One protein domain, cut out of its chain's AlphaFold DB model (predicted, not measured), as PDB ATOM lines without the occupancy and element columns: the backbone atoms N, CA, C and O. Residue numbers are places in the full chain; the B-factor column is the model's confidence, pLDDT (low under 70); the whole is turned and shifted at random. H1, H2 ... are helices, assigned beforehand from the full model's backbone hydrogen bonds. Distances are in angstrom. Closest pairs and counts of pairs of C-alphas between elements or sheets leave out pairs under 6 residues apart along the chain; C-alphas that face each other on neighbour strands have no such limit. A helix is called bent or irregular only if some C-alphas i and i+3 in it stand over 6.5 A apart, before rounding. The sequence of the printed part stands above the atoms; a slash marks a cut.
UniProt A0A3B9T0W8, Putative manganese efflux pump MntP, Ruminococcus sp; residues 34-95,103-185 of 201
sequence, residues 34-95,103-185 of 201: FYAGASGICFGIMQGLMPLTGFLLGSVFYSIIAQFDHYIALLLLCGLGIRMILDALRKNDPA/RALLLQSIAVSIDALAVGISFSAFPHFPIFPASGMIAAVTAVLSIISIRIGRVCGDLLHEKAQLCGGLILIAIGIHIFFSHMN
ATOM      1  N   PHE A  34     173.789  51.759 379.034       81.31
ATOM      2  CA  PHE A  34     174.840  51.615 378.029       81.31
ATOM      3  C   PHE A  34     174.521  52.321 376.702       81.31
ATOM      4  O   PHE A  34     175.365  53.040 376.182       81.31
ATOM      5  N   TYR A  35     173.299  52.184 376.179       83.06
ATOM      6  CA  TYR A  35     172.918  52.796 374.904       83.06
ATOM      7  C   TYR A  35     172.793  54.318 374.984       83.06
ATOM      8  O   TYR A  35     172.998  54.982 373.976       83.06
ATOM      9  N   ALA A  36     172.527  54.882 376.168       85.50
ATOM     10  CA  ALA A  36     172.578  56.331 376.353       85.50
ATOM     11  C   ALA A  36     174.007  56.855 376.149       85.50
ATOM     12  O   ALA A  36     174.218  57.782 375.371       85.50
ATOM     13  N   GLY A  37     174.989  56.205 376.785       87.69
ATOM     14  CA  GLY A  37     176.406  56.526 376.600       87.69
ATOM     15  C   GLY A  37     176.888  56.247 375.176       87.69
ATOM     16  O   GLY A  37     177.525  57.102 374.571       87.69
ATOM     17  N   ALA A  38     176.521  55.094 374.608       89.06
ATOM     18  CA  ALA A  38     176.869  54.742 373.234       89.06
ATOM     19  C   ALA A  38     176.306  55.753 372.227       89.06
ATOM     20  O   ALA A  38     177.005  56.117 371.293       89.06
ATOM     21  N   SER A  39     175.082  56.249 372.438       88.69
ATOM     22  CA  SER A  39     174.475  57.285 371.599       88.69
ATOM     23  C   SER A  39     175.236  58.601 371.675       88.69
ATOM     24  O   SER A  39     175.578  59.154 370.636       88.69
ATOM     25  N   GLY A  40     175.559  59.077 372.882       91.88
ATOM     26  CA  GLY A  40     176.352  60.296 373.049       91.88
ATOM     27  C   GLY A  40     177.727  60.197 372.395       91.88
ATOM     28  O   GLY A  40     178.146  61.117 371.704       91.88
ATOM     29  N   ILE A  41     178.405  59.059 372.546       93.50
ATOM     30  CA  ILE A  41     179.712  58.825 371.922       93.50
ATOM     31  C   ILE A  41     179.580  58.747 370.395       93.50
ATOM     32  O   ILE A  41     180.351  59.384 369.688       93.50
ATOM     33  N   CYS A  42     178.606  57.995 369.878       92.94
ATOM     34  CA  CYS A  42     178.432  57.791 368.440       92.94
ATOM     35  C   CYS A  42     178.057  59.096 367.725       92.94
ATOM     36  O   CYS A  42     178.736  59.486 366.776       92.94
ATOM     37  N   PHE A  43     177.037  59.805 368.225       93.25
ATOM     38  CA  PHE A  43     176.646  61.107 367.686       93.25
ATOM     39  C   PHE A  43     177.751  62.137 367.895       93.25
ATOM     40  O   PHE A  43     178.134  62.782 366.936       93.25
ATOM     41  N   GLY A  44     178.336  62.251 369.091       93.38
ATOM     42  CA  GLY A  44     179.401  63.223 369.356       93.38
ATOM     43  C   GLY A  44     180.623  63.046 368.451       93.38
ATOM     44  O   GLY A  44     181.107  64.021 367.883       93.38
ATOM     45  N   ILE A  45     181.096  61.808 368.256       94.06
ATOM     46  CA  ILE A  45     182.221  61.534 367.352       94.06
ATOM     47  C   ILE A  45     181.850  61.893 365.912       94.06
ATOM     48  O   ILE A  45     182.626  62.578 365.252       94.06
ATOM     49  N   MET A  46     180.680  61.472 365.425       92.25
ATOM     50  CA  MET A  46     180.275  61.748 364.043       92.25
ATOM     51  C   MET A  46     180.038  63.246 363.794       92.25
ATOM     52  O   MET A  46     180.557  63.783 362.816       92.25
ATOM     53  N   GLN A  47     179.371  63.944 364.720       92.50
ATOM     54  CA  GLN A  47     179.126  65.391 364.651       92.50
ATOM     55  C   GLN A  47     180.409  66.217 364.796       92.50
ATOM     56  O   GLN A  47     180.446  67.352 364.343       92.50
ATOM     57  N   GLY A  48     181.458  65.683 365.427       90.00
ATOM     58  CA  GLY A  48     182.780  66.311 365.456       90.00
ATOM     59  C   GLY A  48     183.579  66.053 364.181       90.00
ATOM     60  O   GLY A  48     184.184  66.967 363.617       90.00
ATOM     61  N   LEU A  49     183.576  64.809 363.701       91.88
ATOM     62  CA  LEU A  49     184.351  64.402 362.531       91.88
ATOM     63  C   LEU A  49     183.839  65.071 361.247       91.88
ATOM     64  O   LEU A  49     184.636  65.454 360.398       91.88
ATOM     65  N   MET A  50     182.525  65.236 361.110       88.81
ATOM     66  CA  MET A  50     181.901  65.714 359.873       88.81
ATOM     67  C   MET A  50     182.165  67.192 359.551       88.81
ATOM     68  O   MET A  50     182.486  67.491 358.405       88.81
ATOM     69  N   PRO A  51     182.153  68.132 360.512       87.94
ATOM     70  CA  PRO A  51     182.611  69.493 360.266       87.94
ATOM     71  C   PRO A  51     184.078  69.559 359.826       87.94
ATOM     72  O   PRO A  51     184.418  70.364 358.963       87.94
ATOM     73  N   LEU A  52     184.944  68.697 360.380       88.88
ATOM     74  CA  LEU A  52     186.355  68.611 359.982       88.88
ATOM     75  C   LEU A  52     186.499  68.109 358.546       88.88
ATOM     76  O   LEU A  52     187.234  68.706 357.761       88.88
ATOM     77  N   THR A  53     185.801  67.029 358.190       86.75
ATOM     78  CA  THR A  53     185.838  66.504 356.821       86.75
ATOM     79  C   THR A  53     185.210  67.491 355.844       86.75
ATOM     80  O   THR A  53     185.816  67.778 354.822       86.75
ATOM     81  N   GLY A  54     184.066  68.092 356.172       86.69
ATOM     82  CA  GLY A  54     183.406  69.107 355.347       86.69
ATOM     83  C   GLY A  54     184.299  70.318 355.083       86.69
ATOM     84  O   GLY A  54     184.426  70.755 353.941       86.69
ATOM     85  N   PHE A  55     184.998  70.797 356.113       85.44
ATOM     86  CA  PHE A  55     185.967  71.884 355.981       85.44
ATOM     87  C   PHE A  55     187.135  71.518 355.048       85.44
ATOM     88  O   PHE A  55     187.569  72.352 354.259       85.44
ATOM     89  N   LEU A  56     187.619  70.270 355.097       82.81
ATOM     90  CA  LEU A  56     188.681  69.772 354.210       82.81
ATOM     91  C   LEU A  56     188.208  69.551 352.765       82.81
ATOM     92  O   LEU A  56     188.995  69.738 351.838       82.81
ATOM     93  N   LEU A  57     186.952  69.137 352.563       81.31
ATOM     94  CA  LEU A  57     186.378  68.913 351.232       81.31
ATOM     95  C   LEU A  57     186.140  70.229 350.469       81.31
ATOM     96  O   LEU A  57     186.213  70.234 349.239       81.31
ATOM     97  N   GLY A  58     185.906  71.336 351.179       70.06
ATOM     98  CA  GLY A  58     185.906  72.689 350.624       70.06
ATOM     99  C   GLY A  58     184.926  72.935 349.467       70.06
ATOM    100  O   GLY A  58     183.988  72.176 349.214       70.06
ATOM    101  N   SER A  59     185.144  74.037 348.743       59.56
ATOM    102  CA  SER A  59     184.236  74.623 347.736       59.56
ATOM    103  C   SER A  59     183.800  73.704 346.581       59.56
ATOM    104  O   SER A  59     182.852  74.041 345.874       59.56
ATOM    105  N   VAL A  60     184.425  72.533 346.404       59.91
ATOM    106  CA  VAL A  60     184.076  71.535 345.373       59.91
ATOM    107  C   VAL A  60     182.692  70.916 345.611       59.91
ATOM    108  O   VAL A  60     182.010  70.549 344.656       59.91
ATOM    109  N   PHE A  61     182.245  70.833 346.868       62.59
ATOM    110  CA  PHE A  61     181.005  70.139 347.235       62.59
ATOM    111  C   PHE A  61     179.847  71.059 347.644       62.59
ATOM    112  O   PHE A  61     178.714  70.587 347.735       62.59
ATOM    113  N   TYR A  62     180.080  72.365 347.825       59.56
ATOM    114  CA  TYR A  62     179.044  73.315 348.263       59.56
ATOM    115  C   TYR A  62     177.803  73.294 347.353       59.56
ATOM    116  O   TYR A  62     176.676  73.188 347.834       59.56
ATOM    117  N   SER A  63     178.012  73.293 346.033       58.56
ATOM    118  CA  SER A  63     176.920  73.266 345.049       58.56
ATOM    119  C   SER A  63     176.135  71.954 345.045       58.56
ATOM    120  O   SER A  63     174.958  71.956 344.696       58.56
ATOM    121  N   ILE A  64     176.765  70.839 345.427       60.09
ATOM    122  CA  ILE A  64     176.100  69.535 345.487       60.09
ATOM    123  C   ILE A  64     175.253  69.464 346.759       60.09
ATOM    124  O   ILE A  64     174.078  69.145 346.673       60.09
ATOM    125  N   ILE A  65     175.788  69.819 347.930       63.09
ATOM    126  CA  ILE A  65     175.037  69.707 349.193       63.09
ATOM    127  C   ILE A  65     173.826  70.655 349.234       63.09
ATOM    128  O   ILE A  65     172.751  70.234 349.663       63.09
ATOM    129  N   ALA A  66     173.955  71.888 348.729       61.75
ATOM    130  CA  ALA A  66     172.873  72.879 348.753       61.75
ATOM    131  C   ALA A  66     171.597  72.430 348.010       61.75
ATOM    132  O   ALA A  66     170.507  72.911 348.309       61.75
ATOM    133  N   GLN A  67     171.711  71.493 347.062       61.12
ATOM    134  CA  GLN A  67     170.571  70.949 346.318       61.12
ATOM    135  C   GLN A  67     169.921  69.729 347.002       61.12
ATOM    136  O   GLN A  67     168.824  69.321 346.627       61.12
ATOM    137  N   PHE A  68     170.588  69.108 347.980       62.53
ATOM    138  CA  PHE A  68     170.103  67.885 348.634       62.53
ATOM    139  C   PHE A  68     169.544  68.110 350.042       62.53
ATOM    140  O   PHE A  68     168.783  67.261 350.513       62.53
ATOM    141  N   ASP A  69     169.864  69.236 350.685       62.38
ATOM    142  CA  ASP A  69     169.470  69.563 352.064       62.38
ATOM    143  C   ASP A  69     167.970  69.329 352.346       62.38
ATOM    144  O   ASP A  69     167.596  68.588 353.260       62.38
ATOM    145  N   HIS A  70     167.092  69.811 351.462       69.19
ATOM    146  CA  HIS A  70     165.642  69.662 351.623       69.19
ATOM    147  C   HIS A  70     165.144  68.211 351.535       69.19
ATOM    148  O   HIS A  70     164.190  67.836 352.222       69.19
ATOM    149  N   TYR A  71     165.773  67.370 350.703       66.69
ATOM    150  CA  TYR A  71     165.410  65.953 350.615       66.69
ATOM    151  C   TYR A  71     165.865  65.189 351.861       66.69
ATOM    152  O   TYR A  71     165.160  64.286 352.313       66.69
ATOM    153  N   ILE A  72     167.014  65.568 352.430       67.38
ATOM    154  CA  ILE A  72     167.574  64.953 353.636       67.38
ATOM    155  C   ILE A  72     166.699  65.282 354.851       67.38
ATOM    156  O   ILE A  72     166.301  64.362 355.568       67.38
ATOM    157  N   ALA A  73     166.319  66.552 355.030       67.06
ATOM    158  CA  ALA A  73     165.432  66.980 356.111       67.06
ATOM    159  C   ALA A  73     164.069  66.268 356.049       67.06
ATOM    160  O   ALA A  73     163.627  65.684 357.042       67.06
ATOM    161  N   LEU A  74     163.430  66.231 354.868       73.25
ATOM    162  CA  LEU A  74     162.159  65.523 354.671       73.25
ATOM    163  C   LEU A  74     162.287  64.035 355.019       73.25
ATOM    164  O   LEU A  74     161.444  63.495 355.735       73.25
ATOM    165  N   LEU A  75     163.328  63.365 354.516       76.62
ATOM    166  CA  LEU A  75     163.526  61.931 354.714       76.62
ATOM    167  C   LEU A  75     163.769  61.589 356.187       76.62
ATOM    168  O   LEU A  75     163.230  60.597 356.683       76.62
ATOM    169  N   LEU A  76     164.527  62.421 356.902       69.81
ATOM    170  CA  LEU A  76     164.818  62.224 358.317       69.81
ATOM    171  C   LEU A  76     163.572  62.455 359.186       69.81
ATOM    172  O   LEU A  76     163.231  61.590 359.997       69.81
ATOM    173  N   LEU A  77     162.848  63.561 358.975       71.56
ATOM    174  CA  LEU A  77     161.634  63.916 359.724       71.56
ATOM    175  C   LEU A  77     160.491  62.923 359.473       71.56
ATOM    176  O   LEU A  77     159.888  62.422 360.425       71.56
ATOM    177  N   CYS A  78     160.234  62.565 358.209       78.00
ATOM    178  CA  CYS A  78     159.246  61.537 357.879       78.00
ATOM    179  C   CYS A  78     159.679  60.166 358.397       78.00
ATOM    180  O   CYS A  78     158.870  59.466 358.994       78.00
ATOM    181  N   GLY A  79     160.942  59.773 358.217       75.88
ATOM    182  CA  GLY A  79     161.437  58.474 358.671       75.88
ATOM    183  C   GLY A  79     161.324  58.297 360.187       75.88
ATOM    184  O   GLY A  79     160.840  57.266 360.660       75.88
ATOM    185  N   LEU A  80     161.723  59.310 360.961       74.38
ATOM    186  CA  LEU A  80     161.629  59.288 362.418       74.38
ATOM    187  C   LEU A  80     160.164  59.341 362.881       74.38
ATOM    188  O   LEU A  80     159.766  58.541 363.728       74.38
ATOM    189  N   GLY A  81     159.343  60.206 362.276       77.12
ATOM    190  CA  GLY A  81     157.926  60.332 362.616       77.12
ATOM    191  C   GLY A  81     157.114  59.075 362.292       77.12
ATOM    192  O   GLY A  81     156.324  58.620 363.119       77.12
ATOM    193  N   ILE A  82     157.370  58.439 361.144       80.50
ATOM    194  CA  ILE A  82     156.755  57.158 360.771       80.50
ATOM    195  C   ILE A  82     157.148  56.071 361.771       80.50
ATOM    196  O   ILE A  82     156.278  55.319 362.203       80.50
ATOM    197  N   ARG A  83     158.422  55.989 362.186       75.31
ATOM    198  CA  ARG A  83     158.840  55.021 363.218       75.31
ATOM    199  C   ARG A  83     158.100  55.241 364.535       75.31
ATOM    200  O   ARG A  83     157.622  54.266 365.100       75.31
ATOM    201  N   MET A  84     157.931  56.489 364.978       73.81
ATOM    202  CA  MET A  84     157.172  56.802 366.199       73.81
ATOM    203  C   MET A  84     155.702  56.384 366.100       73.81
ATOM    204  O   MET A  84     155.159  55.818 367.046       73.81
ATOM    205  N   ILE A  85     155.061  56.625 364.952       80.50
ATOM    206  CA  ILE A  85     153.674  56.209 364.710       80.50
ATOM    207  C   ILE A  85     153.577  54.679 364.668       80.50
ATOM    208  O   ILE A  85     152.715  54.103 365.326       80.50
ATOM    209  N   LEU A  86     154.475  54.001 363.947       74.56
ATOM    210  CA  LEU A  86     154.501  52.537 363.867       74.56
ATOM    211  C   LEU A  86     154.720  51.887 365.236       74.56
ATOM    212  O   LEU A  86     154.028  50.922 365.556       74.56
ATOM    213  N   ASP A  87     155.641  52.419 366.042       70.31
ATOM    214  CA  ASP A  87     155.898  51.940 367.404       70.31
ATOM    215  C   ASP A  87     154.662  52.143 368.302       70.31
ATOM    216  O   ASP A  87     154.307  51.247 369.070       70.31
ATOM    217  N   ALA A  88     153.949  53.266 368.153       74.25
ATOM    218  CA  ALA A  88     152.725  53.536 368.902       74.25
ATOM    219  C   ALA A  88     151.564  52.600 368.517       74.25
ATOM    220  O   ALA A  88     150.837  52.146 369.394       74.25
ATOM    221  N   LEU A  89     151.389  52.276 367.227       75.12
ATOM    222  CA  LEU A  89     150.322  51.367 366.771       75.12
ATOM    223  C   LEU A  89     150.596  49.889 367.099       75.12
ATOM    224  O   LEU A  89     149.657  49.105 367.220       75.12
ATOM    225  N   ARG A  90     151.864  49.480 367.230       69.44
ATOM    226  CA  ARG A  90     152.263  48.070 367.421       69.44
ATOM    227  C   ARG A  90     152.314  47.606 368.881       69.44
ATOM    228  O   ARG A  90     152.699  46.470 369.145       69.44
ATOM    229  N   LYS A  91     151.906  48.436 369.843       60.47
ATOM    230  CA  LYS A  91     152.106  48.201 371.286       60.47
ATOM    231  C   LYS A  91     151.460  46.926 371.860       60.47
ATOM    232  O   LYS A  91     151.910  46.450 372.899       60.47
ATOM    233  N   ASN A  92     150.454  46.348 371.199       53.22
ATOM    234  CA  ASN A  92     149.853  45.075 371.627       53.22
ATOM    235  C   ASN A  92     150.665  43.832 371.234       53.22
ATOM    236  O   ASN A  92     150.301  42.728 371.635       53.22
ATOM    237  N   ASP A  93     151.763  43.997 370.496       53.03
ATOM    238  CA  ASP A  93     152.635  42.897 370.113       53.03
ATOM    239  C   ASP A  93     153.962  42.964 370.901       53.03
ATOM    240  O   ASP A  93     154.803  43.833 370.644       53.03
ATOM    241  N   PRO A  94     154.193  42.081 371.892       47.16
ATOM    242  CA  PRO A  94     155.428  42.075 372.676       47.16
ATOM    243  C   PRO A  94     156.681  41.797 371.828       47.16
ATOM    244  O   PRO A  94     157.785  42.115 372.274       47.16
ATOM    245  N   ALA A  95     156.527  41.261 370.608       49.22
ATOM    246  CA  ALA A  95     157.608  41.078 369.641       49.22
ATOM    247  C   ALA A  95     157.961  42.360 368.857       49.22
ATOM    248  O   ALA A  95     159.021  42.425 368.238       49.22
ATOM    249  N   ARG A 103     173.411  49.001 365.030       79.38
ATOM    250  CA  ARG A 103     173.255  49.300 363.594       79.38
ATOM    251  C   ARG A 103     172.313  50.477 363.328       79.38
ATOM    252  O   ARG A 103     172.627  51.320 362.498       79.38
ATOM    253  N   ALA A 104     171.179  50.534 364.026       82.12
ATOM    254  CA  ALA A 104     170.222  51.628 363.880       82.12
ATOM    255  C   ALA A 104     170.818  52.942 364.395       82.12
ATOM    256  O   ALA A 104     170.663  53.969 363.745       82.12
ATOM    257  N   LEU A 105     171.553  52.888 365.511       86.12
ATOM    258  CA  LEU A 105     172.256  54.042 366.062       86.12
ATOM    259  C   LEU A 105     173.328  54.575 365.101       86.12
ATOM    260  O   LEU A 105     173.403  55.781 364.884       86.12
ATOM    261  N   LEU A 106     174.129  53.693 364.495       86.25
ATOM    262  CA  LEU A 106     175.118  54.084 363.486       86.25
ATOM    263  C   LEU A 106     174.458  54.719 362.263       86.25
ATOM    264  O   LEU A 106     174.885  55.783 361.830       86.25
ATOM    265  N   LEU A 107     173.398  54.102 361.736       84.94
ATOM    266  CA  LEU A 107     172.685  54.628 360.574       84.94
ATOM    267  C   LEU A 107     172.073  56.007 360.862       84.94
ATOM    268  O   LEU A 107     172.201  56.915 360.047       84.94
ATOM    269  N   GLN A 108     171.465  56.180 362.038       85.81
ATOM    270  CA  GLN A 108     170.947  57.468 362.506       85.81
ATOM    271  C   GLN A 108     172.059  58.511 362.664       85.81
ATOM    272  O   GLN A 108     171.879  59.648 362.247       85.81
ATOM    273  N   SER A 109     173.207  58.125 363.230       88.69
ATOM    274  CA  SER A 109     174.352  59.027 363.420       88.69
ATOM    275  C   SER A 109     174.906  59.502 362.086       88.69
ATOM    276  O   SER A 109     175.132  60.693 361.914       88.69
ATOM    277  N   ILE A 110     175.044  58.604 361.108       85.50
ATOM    278  CA  ILE A 110     175.478  58.968 359.757       85.50
ATOM    279  C   ILE A 110     174.462  59.908 359.102       85.50
ATOM    280  O   ILE A 110     174.864  60.933 358.564       85.50
ATOM    281  N   ALA A 111     173.164  59.594 359.179       83.38
ATOM    282  CA  ALA A 111     172.112  60.409 358.571       83.38
ATOM    283  C   ALA A 111     172.058  61.832 359.154       83.38
ATOM    284  O   ALA A 111     172.026  62.797 358.399       83.38
ATOM    285  N   VAL A 112     172.101  61.960 360.484       84.62
ATOM    286  CA  VAL A 112     172.088  63.253 361.194       84.62
ATOM    287  C   VAL A 112     173.360  64.065 360.936       84.62
ATOM    288  O   VAL A 112     173.319  65.290 360.921       84.62
ATOM    289  N   SER A 113     174.503  63.417 360.708       87.19
ATOM    290  CA  SER A 113     175.766  64.148 360.553       87.19
ATOM    291  C   SER A 113     175.968  64.771 359.168       87.19
ATOM    292  O   SER A 113     176.948  65.487 358.971       87.19
ATOM    293  N   ILE A 114     175.066  64.522 358.210       83.56
ATOM    294  CA  ILE A 114     175.104  65.176 356.892       83.56
ATOM    295  C   ILE A 114     174.869  66.689 357.033       83.56
ATOM    296  O   ILE A 114     175.513  67.467 356.333       83.56
ATOM    297  N   ASP A 115     174.037  67.111 357.987       81.56
ATOM    298  CA  ASP A 115     173.839  68.529 358.316       81.56
ATOM    299  C   ASP A 115     175.145  69.171 358.831       81.56
ATOM    300  O   ASP A 115     175.643  70.167 358.299       81.56
ATOM    301  N   ALA A 116     175.814  68.506 359.778       86.38
ATOM    302  CA  ALA A 116     177.104  68.956 360.300       86.38
ATOM    303  C   ALA A 116     178.211  69.005 359.223       86.38
ATOM    304  O   ALA A 116     179.097  69.862 359.286       86.38
ATOM    305  N   LEU A 117     178.157  68.119 358.221       85.62
ATOM    306  CA  LEU A 117     179.039  68.160 357.051       85.62
ATOM    307  C   LEU A 117     178.794  69.427 356.217       85.62
ATOM    308  O   LEU A 117     179.755  70.109 355.858       85.62
ATOM    309  N   ALA A 118     177.530  69.767 355.938       82.00
ATOM    310  CA  ALA A 118     177.147  70.967 355.190       82.00
ATOM    311  C   ALA A 118     177.653  72.250 355.868       82.00
ATOM    312  O   ALA A 118     178.232  73.138 355.231       82.00
ATOM    313  N   VAL A 119     177.510  72.312 357.192       83.50
ATOM    314  CA  VAL A 119     178.024  73.412 358.008       83.50
ATOM    315  C   VAL A 119     179.560  73.457 357.996       83.50
ATOM    316  O   VAL A 119     180.140  74.534 357.857       83.50
ATOM    317  N   GLY A 120     180.237  72.306 358.030       86.06
ATOM    318  CA  GLY A 120     181.693  72.216 357.856       86.06
ATOM    319  C   GLY A 120     182.192  72.779 356.525       86.06
ATOM    320  O   GLY A 120     183.151  73.552 356.499       86.06
ATOM    321  N   ILE A 121     181.513  72.446 355.421       84.19
ATOM    322  CA  ILE A 121     181.815  72.997 354.088       84.19
ATOM    323  C   ILE A 121     181.624  74.517 354.089       84.19
ATOM    324  O   ILE A 121     182.451  75.246 353.546       84.19
ATOM    325  N   SER A 122     180.579  75.009 354.758       81.44
ATOM    326  CA  SER A 122     180.318  76.447 354.892       81.44
ATOM    327  C   SER A 122     181.446  77.172 355.638       81.44
ATOM    328  O   SER A 122     181.806  78.291 355.272       81.44
ATOM    329  N   PHE A 123     182.090  76.529 356.622       81.94
ATOM    330  CA  PHE A 123     183.266  77.098 357.291       81.94
ATOM    331  C   PHE A 123     184.496  77.208 356.395       81.94
ATOM    332  O   PHE A 123     185.311  78.100 356.626       81.94
ATOM    333  N   SER A 124     184.613  76.390 355.344       81.56
ATOM    334  CA  SER A 124     185.713  76.505 354.376       81.56
ATOM    335  C   SER A 124     185.710  77.846 353.632       81.56
ATOM    336  O   SER A 124     186.741  78.222 353.076       81.56
ATOM    337  N   ALA A 125     184.586  78.572 353.614       77.62
ATOM    338  CA  ALA A 125     184.499  79.900 353.012       77.62
ATOM    339  C   ALA A 125     185.134  81.008 353.878       77.62
ATOM    340  O   ALA A 125     185.358  82.110 353.380       77.62
ATOM    341  N   PHE A 126     185.439  80.737 355.153       77.06
ATOM    342  CA  PHE A 126     186.000  81.716 356.084       77.06
ATOM    343  C   PHE A 126     187.514  81.509 356.276       77.06
ATOM    344  O   PHE A 126     187.935  80.500 356.852       77.06
ATOM    345  N   PRO A 127     188.359  82.472 355.859       65.38
ATOM    346  CA  PRO A 127     189.797  82.420 356.110       65.38
ATOM    347  C   PRO A 127     190.102  82.375 357.616       65.38
ATOM    348  O   PRO A 127     189.529  83.138 358.391       65.38
ATOM    349  N   HIS A 128     191.036  81.509 358.028       68.12
ATOM    350  CA  HIS A 128     191.506  81.354 359.419       68.12
ATOM    351  C   HIS A 128     190.468  80.866 360.449       68.12
ATOM    352  O   HIS A 128     190.640  81.088 361.649       68.12
ATOM    353  N   PHE A 129     189.412  80.164 360.025       78.12
ATOM    354  CA  PHE A 129     188.457  79.579 360.966       78.12
ATOM    355  C   PHE A 129     189.103  78.466 361.825       78.12
ATOM    356  O   PHE A 129     189.640  77.500 361.274       78.12
ATOM    357  N   PRO A 130     189.056  78.547 363.172       82.12
ATOM    358  CA  PRO A 130     189.645  77.537 364.045       82.12
ATOM    359  C   PRO A 130     188.742  76.292 364.126       82.12
ATOM    360  O   PRO A 130     188.006  76.087 365.091       82.12
ATOM    361  N   ILE A 131     188.811  75.435 363.101       85.25
ATOM    362  CA  ILE A 131     187.934  74.261 362.945       85.25
ATOM    363  C   ILE A 131     188.147  73.182 364.016       85.25
ATOM    364  O   ILE A 131     187.188  72.559 364.462       85.25
ATOM    365  N   PHE A 132     189.383  72.977 364.474       86.31
ATOM    366  CA  PHE A 132     189.706  71.967 365.487       86.31
ATOM    367  C   PHE A 132     188.989  72.203 366.830       86.31
ATOM    368  O   PHE A 132     188.291  71.294 367.287       86.31
ATOM    369  N   PRO A 133     189.087  73.390 367.469       87.44
ATOM    370  CA  PRO A 133     188.347  73.651 368.703       87.44
ATOM    371  C   PRO A 133     186.833  73.742 368.472       87.44
ATOM    372  O   PRO A 133     186.070  73.322 369.339       87.44
ATOM    373  N   ALA A 134     186.391  74.223 367.304       87.75
ATOM    374  CA  ALA A 134     184.976  74.241 366.932       87.75
ATOM    375  C   ALA A 134     184.370  72.831 366.904       87.75
ATOM    376  O   ALA A 134     183.387  72.560 367.591       87.75
ATOM    377  N   SER A 135     185.003  71.917 366.169       90.31
ATOM    378  CA  SER A 135     184.610  70.510 366.069       90.31
ATOM    379  C   SER A 135     184.608  69.812 367.432       90.31
ATOM    380  O   SER A 135     183.632  69.146 367.778       90.31
ATOM    381  N   GLY A 136     185.652  70.015 368.246       91.12
ATOM    382  CA  GLY A 136     185.716  69.443 369.591       91.12
ATOM    383  C   GLY A 136     184.567  69.909 370.489       91.12
ATOM    384  O   GLY A 136     183.992  69.111 371.230       91.12
ATOM    385  N   MET A 137     184.183  71.184 370.384       90.81
ATOM    386  CA  MET A 137     183.067  71.727 371.154       90.81
ATOM    387  C   MET A 137     181.715  71.194 370.668       90.81
ATOM    388  O   MET A 137     180.899  70.792 371.495       90.81
ATOM    389  N   ILE A 138     181.497  71.115 369.350       92.00
ATOM    390  CA  ILE A 138     180.291  70.512 368.756       92.00
ATOM    391  C   ILE A 138     180.152  69.054 369.206       92.00
ATOM    392  O   ILE A 138     179.085  68.650 369.669       92.00
ATOM    393  N   ALA A 139     181.237  68.279 369.144       94.19
ATOM    394  CA  ALA A 139     181.262  66.887 369.582       94.19
ATOM    395  C   ALA A 139     180.882  66.738 371.062       94.19
ATOM    396  O   ALA A 139     180.035  65.914 371.409       94.19
ATOM    397  N   ALA A 140     181.479  67.557 371.935       94.44
ATOM    398  CA  ALA A 140     181.225  67.516 373.371       94.44
ATOM    399  C   ALA A 140     179.781  67.914 373.716       94.44
ATOM    400  O   ALA A 140     179.110  67.205 374.468       94.44
ATOM    401  N   VAL A 141     179.286  69.016 373.140       94.56
ATOM    402  CA  VAL A 141     177.911  69.494 373.347       94.56
ATOM    403  C   VAL A 141     176.909  68.451 372.861       94.56
ATOM    404  O   VAL A 141     175.999  68.087 373.606       94.56
ATOM    405  N   THR A 142     177.120  67.897 371.665       94.19
ATOM    406  CA  THR A 142     176.252  66.856 371.099       94.19
ATOM    407  C   THR A 142     176.244  65.612 371.978       94.19
ATOM    408  O   THR A 142     175.177  65.113 372.323       94.19
ATOM    409  N   ALA A 143     177.411  65.140 372.426       94.88
ATOM    410  CA  ALA A 143     177.495  63.959 373.279       94.88
ATOM    411  C   ALA A 143     176.707  64.128 374.586       94.88
ATOM    412  O   ALA A 143     175.926  63.248 374.962       94.88
ATOM    413  N   VAL A 144     176.880  65.268 375.262       95.25
ATOM    414  CA  VAL A 144     176.184  65.573 376.519       95.25
ATOM    415  C   VAL A 144     174.680  65.692 376.289       95.25
ATOM    416  O   VAL A 144     173.897  65.038 376.984       95.25
ATOM    417  N   LEU A 145     174.263  66.474 375.292       94.31
ATOM    418  CA  LEU A 145     172.846  66.690 375.025       94.31
ATOM    419  C   LEU A 145     172.143  65.420 374.531       94.31
ATOM    420  O   LEU A 145     171.014  65.172 374.948       94.31
ATOM    421  N   SER A 146     172.789  64.556 373.742       93.12
ATOM    422  CA  SER A 146     172.225  63.263 373.328       93.12
ATOM    423  C   SER A 146     171.990  62.326 374.518       93.12
ATOM    424  O   SER A 146     170.936  61.689 374.607       93.12
ATOM    425  N   ILE A 147     172.929  62.264 375.473       93.19
ATOM    426  CA  ILE A 147     172.770  61.456 376.695       93.19
ATOM    427  C   ILE A 147     171.585  61.972 377.520       93.19
ATOM    428  O   ILE A 147     170.740  61.180 377.948       93.19
ATOM    429  N   ILE A 148     171.512  63.290 377.728       93.56
ATOM    430  CA  ILE A 148     170.417  63.939 378.458       93.56
ATOM    431  C   ILE A 148     169.083  63.704 377.739       93.56
ATOM    432  O   ILE A 148     168.107  63.301 378.372       93.56
ATOM    433  N   SER A 149     169.053  63.857 376.416       91.31
ATOM    434  CA  SER A 149     167.861  63.670 375.586       91.31
ATOM    435  C   SER A 149     167.293  62.261 375.702       91.31
ATOM    436  O   SER A 149     166.085  62.110 375.837       91.31
ATOM    437  N   ILE A 150     168.137  61.224 375.754       89.88
ATOM    438  CA  ILE A 150     167.676  59.845 375.991       89.88
ATOM    439  C   ILE A 150     167.039  59.687 377.372       89.88
ATOM    440  O   ILE A 150     166.042  58.976 377.517       89.88
ATOM    441  N   ARG A 151     167.612  60.315 378.405       88.25
ATOM    442  CA  ARG A 151     167.068  60.248 379.771       88.25
ATOM    443  C   ARG A 151     165.711  60.939 379.847       88.25
ATOM    444  O   ARG A 151     164.773  60.337 380.359       88.25
ATOM    445  N   ILE A 152     165.609  62.147 379.296       88.75
ATOM    446  CA  ILE A 152     164.355  62.904 379.223       88.75
ATOM    447  C   ILE A 152     163.328  62.134 378.391       88.75
ATOM    448  O   ILE A 152     162.213  61.919 378.849       88.75
ATOM    449  N   GLY A 153     163.723  61.637 377.218       86.38
ATOM    450  CA  GLY A 153     162.864  60.854 376.333       86.38
ATOM    451  C   GLY A 153     162.298  59.610 377.010       86.38
ATOM    452  O   GLY A 153     161.115  59.325 376.860       86.38
ATOM    453  N   ARG A 154     163.091  58.915 377.833       83.69
ATOM    454  CA  ARG A 154     162.607  57.767 378.614       83.69
ATOM    455  C   ARG A 154     161.532  58.163 379.616       83.69
ATOM    456  O   ARG A 154     160.481  57.536 379.654       83.69
ATOM    457  N   VAL A 155     161.780  59.221 380.389       84.38
ATOM    458  CA  VAL A 155     160.807  59.728 381.368       84.38
ATOM    459  C   VAL A 155     159.526  60.180 380.660       84.38
ATOM    460  O   VAL A 155     158.436  59.809 381.082       84.38
ATOM    461  N   CYS A 156     159.640  60.905 379.545       80.25
ATOM    462  CA  CYS A 156     158.497  61.323 378.734       80.25
ATOM    463  C   CYS A 156     157.732  60.134 378.131       80.25
ATOM    464  O   CYS A 156     156.503  60.149 378.116       80.25
ATOM    465  N   GLY A 157     158.434  59.097 377.663       77.00
ATOM    466  CA  GLY A 157     157.829  57.875 377.127       77.00
ATOM    467  C   GLY A 157     157.072  57.073 378.189       77.00
ATOM    468  O   GLY A 157     155.980  56.567 377.924       77.00
ATOM    469  N   ASP A 158     157.604  57.013 379.410       76.94
ATOM    470  CA  ASP A 158     156.938  56.366 380.541       76.94
ATOM    471  C   ASP A 158     155.740  57.186 381.054       76.94
ATOM    472  O   ASP A 158     154.720  56.605 381.432       76.94
ATOM    473  N   LEU A 159     155.819  58.524 381.016       74.81
ATOM    474  CA  LEU A 159     154.770  59.421 381.508       74.81
ATOM    475  C   LEU A 159     153.585  59.557 380.532       74.81
ATOM    476  O   LEU A 159     152.435  59.460 380.954       74.81
ATOM    477  N   LEU A 160     153.835  59.763 379.231       69.44
ATOM    478  CA  LEU A 160     152.786  60.070 378.238       69.44
ATOM    479  C   LEU A 160     152.293  58.855 377.421       69.44
ATOM    480  O   LEU A 160     151.343  58.997 376.641       69.44
ATOM    481  N   HIS A 161     152.882  57.666 377.609       72.00
ATOM    482  CA  HIS A 161     152.491  56.420 376.930       72.00
ATOM    483  C   HIS A 161     152.303  56.617 375.396       72.00
ATOM    484  O   HIS A 161     153.111  57.282 374.753       72.00
ATOM    485  N   GLU A 162     151.266  56.040 374.772       69.69
ATOM    486  CA  GLU A 162     151.075  56.048 373.303       69.69
ATOM    487  C   GLU A 162     150.794  57.427 372.716       69.69
ATOM    488  O   GLU A 162     151.119  57.686 371.557       69.69
ATOM    489  N   LYS A 163     150.187  58.326 373.496       75.75
ATOM    490  CA  LYS A 163     149.728  59.613 372.969       75.75
ATOM    491  C   LYS A 163     150.897  60.520 372.592       75.75
ATOM    492  O   LYS A 163     150.811  61.205 371.580       75.75
ATOM    493  N   ALA A 164     152.001  60.482 373.343       73.25
ATOM    494  CA  ALA A 164     153.203  61.243 372.991       73.25
ATOM    495  C   ALA A 164     153.873  60.745 371.713       73.25
ATOM    496  O   ALA A 164     154.327  61.562 370.919       73.25
ATOM    497  N   GLN A 165     153.943  59.429 371.509       73.25
ATOM    498  CA  GLN A 165     154.579  58.863 370.319       73.25
ATOM    499  C   GLN A 165     153.763  59.182 369.059       73.25
ATOM    500  O   GLN A 165     154.327  59.643 368.070       73.25
ATOM    501  N   LEU A 166     152.432  59.042 369.126       79.31
ATOM    502  CA  LEU A 166     151.530  59.421 368.035       79.31
ATOM    503  C   LEU A 166     151.565  60.923 367.738       79.31
ATOM    504  O   LEU A 166     151.771  61.302 366.588       79.31
ATOM    505  N   CYS A 167     151.402  61.785 368.750       80.88
ATOM    506  CA  CYS A 167     151.457  63.237 368.546       80.88
ATOM    507  C   CYS A 167     152.829  63.688 368.048       80.88
ATOM    508  O   CYS A 167     152.899  64.456 367.096       80.88
ATOM    509  N   GLY A 168     153.909  63.199 368.661       74.25
ATOM    510  CA  GLY A 168     155.274  63.537 368.268       74.25
ATOM    511  C   GLY A 168     155.556  63.137 366.827       74.25
ATOM    512  O   GLY A 168     156.017  63.968 366.053       74.25
ATOM    513  N   GLY A 169     155.192  61.911 366.436       79.06
ATOM    514  CA  GLY A 169     155.359  61.447 365.062       79.06
ATOM    515  C   GLY A 169     154.521  62.232 364.053       79.06
ATOM    516  O   GLY A 169     155.026  62.587 362.990       79.06
ATOM    517  N   LEU A 170     153.274  62.572 364.396       84.38
ATOM    518  CA  LEU A 170     152.398  63.373 363.537       84.38
ATOM    519  C   LEU A 170     152.946  64.794 363.332       84.38
ATOM    520  O   LEU A 170     152.982  65.280 362.204       84.38
ATOM    521  N   ILE A 171     153.405  65.441 364.409       82.00
ATOM    522  CA  ILE A 171     154.025  66.772 364.361       82.00
ATOM    523  C   ILE A 171     155.298  66.728 363.512       82.00
ATOM    524  O   ILE A 171     155.501  67.601 362.673       82.00
ATOM    525  N   LEU A 172     156.128  65.695 363.671       76.00
ATOM    526  CA  LEU A 172     157.371  65.553 362.915       76.00
ATOM    527  C   LEU A 172     157.130  65.402 361.410       76.00
ATOM    528  O   LEU A 172     157.787  66.063 360.608       76.00
ATOM    529  N   ILE A 173     156.154  64.574 361.030       82.56
ATOM    530  CA  ILE A 173     155.745  64.411 359.631       82.56
ATOM    531  C   ILE A 173     155.195  65.733 359.088       82.56
ATOM    532  O   ILE A 173     155.562  66.136 357.986       82.56
ATOM    533  N   ALA A 174     154.364  66.439 359.861       83.12
ATOM    534  CA  ALA A 174     153.825  67.735 359.457       83.12
ATOM    535  C   ALA A 174     154.935  68.775 359.223       83.12
ATOM    536  O   ALA A 174     154.907  69.471 358.210       83.12
ATOM    537  N   ILE A 175     155.939  68.841 360.106       79.88
ATOM    538  CA  ILE A 175     157.100  69.732 359.956       79.88
ATOM    539  C   ILE A 175     157.919  69.353 358.716       79.88
ATOM    540  O   ILE A 175     158.255  70.229 357.923       79.88
ATOM    541  N   GLY A 176     158.194  68.063 358.499       78.38
ATOM    542  CA  GLY A 176     158.928  67.595 357.317       78.38
ATOM    543  C   GLY A 176     158.230  67.962 356.006       78.38
ATOM    544  O   GLY A 176     158.855  68.519 355.103       78.38
ATOM    545  N   ILE A 177     156.918  67.722 355.922       82.62
ATOM    546  CA  ILE A 177     156.101  68.092 354.757       82.62
ATOM    547  C   ILE A 177     156.089  69.612 354.562       82.62
ATOM    548  O   ILE A 177     156.215  70.085 353.432       82.62
ATOM    549  N   HIS A 178     155.968  70.384 355.646       81.56
ATOM    550  CA  HIS A 178     155.976  71.843 355.586       81.56
ATOM    551  C   HIS A 178     157.302  72.390 355.040       81.56
ATOM    552  O   HIS A 178     157.287  73.248 354.160       81.56
ATOM    553  N   ILE A 179     158.449  71.877 355.503       76.50
ATOM    554  CA  ILE A 179     159.780  72.281 355.010       76.50
ATOM    555  C   ILE A 179     159.916  71.993 353.510       76.50
ATOM    556  O   ILE A 179     160.382  72.849 352.755       76.50
ATOM    557  N   PHE A 180     159.459  70.818 353.073       78.75
ATOM    558  CA  PHE A 180     159.500  70.412 351.670       78.75
ATOM    559  C   PHE A 180     158.641  71.310 350.770       78.75
ATOM    560  O   PHE A 180     159.125  71.809 349.753       78.75
ATOM    561  N   PHE A 181     157.394  71.590 351.166       78.88
ATOM    562  CA  PHE A 181     156.520  72.502 350.422       78.88
ATOM    563  C   PHE A 181     157.031  73.944 350.427       78.88
ATOM    564  O   PHE A 181     156.974  74.611 349.396       78.88
ATOM    565  N   SER A 182     157.568  74.424 351.554       74.56
ATOM    566  CA  SER A 182     158.125  75.778 351.657       74.56
ATOM    567  C   SER A 182     159.260  76.002 350.654       74.56
ATOM    568  O   SER A 182     159.341  77.075 350.059       74.56
ATOM    569  N   HIS A 183     160.102  74.989 350.431       70.56
ATOM    570  CA  HIS A 183     161.177  75.048 349.440       70.56
ATOM    571  C   HIS A 183     160.673  74.892 347.999       70.56
ATOM    572  O   HIS A 183     161.123  75.628 347.122       70.56
ATOM    573  N   MET A 184     159.714  73.995 347.737       71.88
ATOM    574  CA  MET A 184     159.135  73.827 346.393       71.88
ATOM    575  C   MET A 184     158.368  75.061 345.902       71.88
ATOM    576  O   MET A 184     158.413  75.379 344.716       71.88
ATOM    577  N   ASN A 185     157.681  75.774 346.797       67.94
ATOM    578  CA  ASN A 185     156.893  76.956 346.446       67.94
ATOM    579  C   ASN A 185     157.718  78.253 346.356       67.94
ATOM    580  O   ASN A 185     157.133  79.327 346.218       67.94
TER     581      ASN A 185
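Overview. This is residues 34 to 95 and 103 to 185 of the 201 residues of the protein "Putative manganese efflux pump MntP" of Ruminococcus sp (UniProt A0A3B9T0W8). A long helix bent into an open V, H4, has a second V formed by H1 and H2 over it, the two opening in opposite directions: H1 crosses arm H4a, and H2 runs side by side with arm H4b. H3 lies between H1 and H2 near the corner where they meet, and the gap between H4a and H4b is left open. The printed part has 145 residues with four named helices, H1, H2, H3 and H4 along the chain, and no named strand; the class is all helix, with mostly aligned packing. It is flat, spanning 55 by 41 by 22 A, and only just compact, close to loose, with a radius of gyration of the C-alphas of 17.3 A.

Along the chain. H4, residues 131 to 184, was assigned as one helix by its hydrogen bonds but is bent, with C-alphas 159 and 162 9.6 A apart. Its arm H4a, residues 131 to 159, begins at C-alpha 131 (187.934, 74.261, 362.945) and is 40.8 A long; H4b, residues 162 to 184, is 33.2 A long and ends at C-alpha 184 (159.135, 73.827, 346.393). H1, residues 34 to 60, begins at C-alpha 34 (174.840, 51.615, 378.029) and is 39.4 A long. H2, residues 62 to 89, is 40.6 A long. H1 and H2 are irregular: C-alphas 56 and 59 are 9.2 A apart, and C-alphas 67 and 70 are 7.4 A apart. H3, residues 103 to 123, is 30.2 A long and neither bent nor irregular, but only just: C-alphas 112 and 115 are 6.3 A apart.

Arrangement. H4a and H4b touch only at the corner, and only just, with 3 pairs of C-alphas within 8 A, at a steep tilt of 42 degrees; their closest C-alphas, of Gly 157 and Ala 164, are 7.1 A apart. H1 touches H4a, closest at the C-alphas of Gly 40 and Ala 143, 3.8 A, opposite ways at 37 degrees, only just a steep tilt. H2 touches H4b, closest at the C-alphas of Gly 81 and Gly 169, 3.7 A, opposite ways at a shallow tilt of 24 degrees. H3 touches H1, closest at the C-alphas of Pro 51 and Gly 120, 3.8 A, the same way at a shallow tilt of 34.7 degrees, only just short of steep. H3 also touches H2, closest at the C-alphas of Tyr 62 and Ile 121, 6.5 A. H1 and H2 meet only through their link. H1 and H4b are apart, as are H2 and H4a, and H3 and H4b. Every O i to N i+4 pair is within hydrogen-bond range in H4a and H4b, against 19 of 23 in H1, 20 of 24 in H2 and 14 of 17 in H3.

Size, cuts and confidence. The two C-alphas farthest apart, of Asn 92 and Pro 127, are 56.8 A apart. Residues 96 to 102 are not printed, and C-alphas 95 and 103 are 18.7 A apart across this cut, which lies in the link from H2 to H3. The link from H1 to H2 is tight and that from H3 to H4a is short. The mean pLDDT of the printed part is 79.6; 27 residues are under 70, among them residues 59 to 73 and 90 to 95.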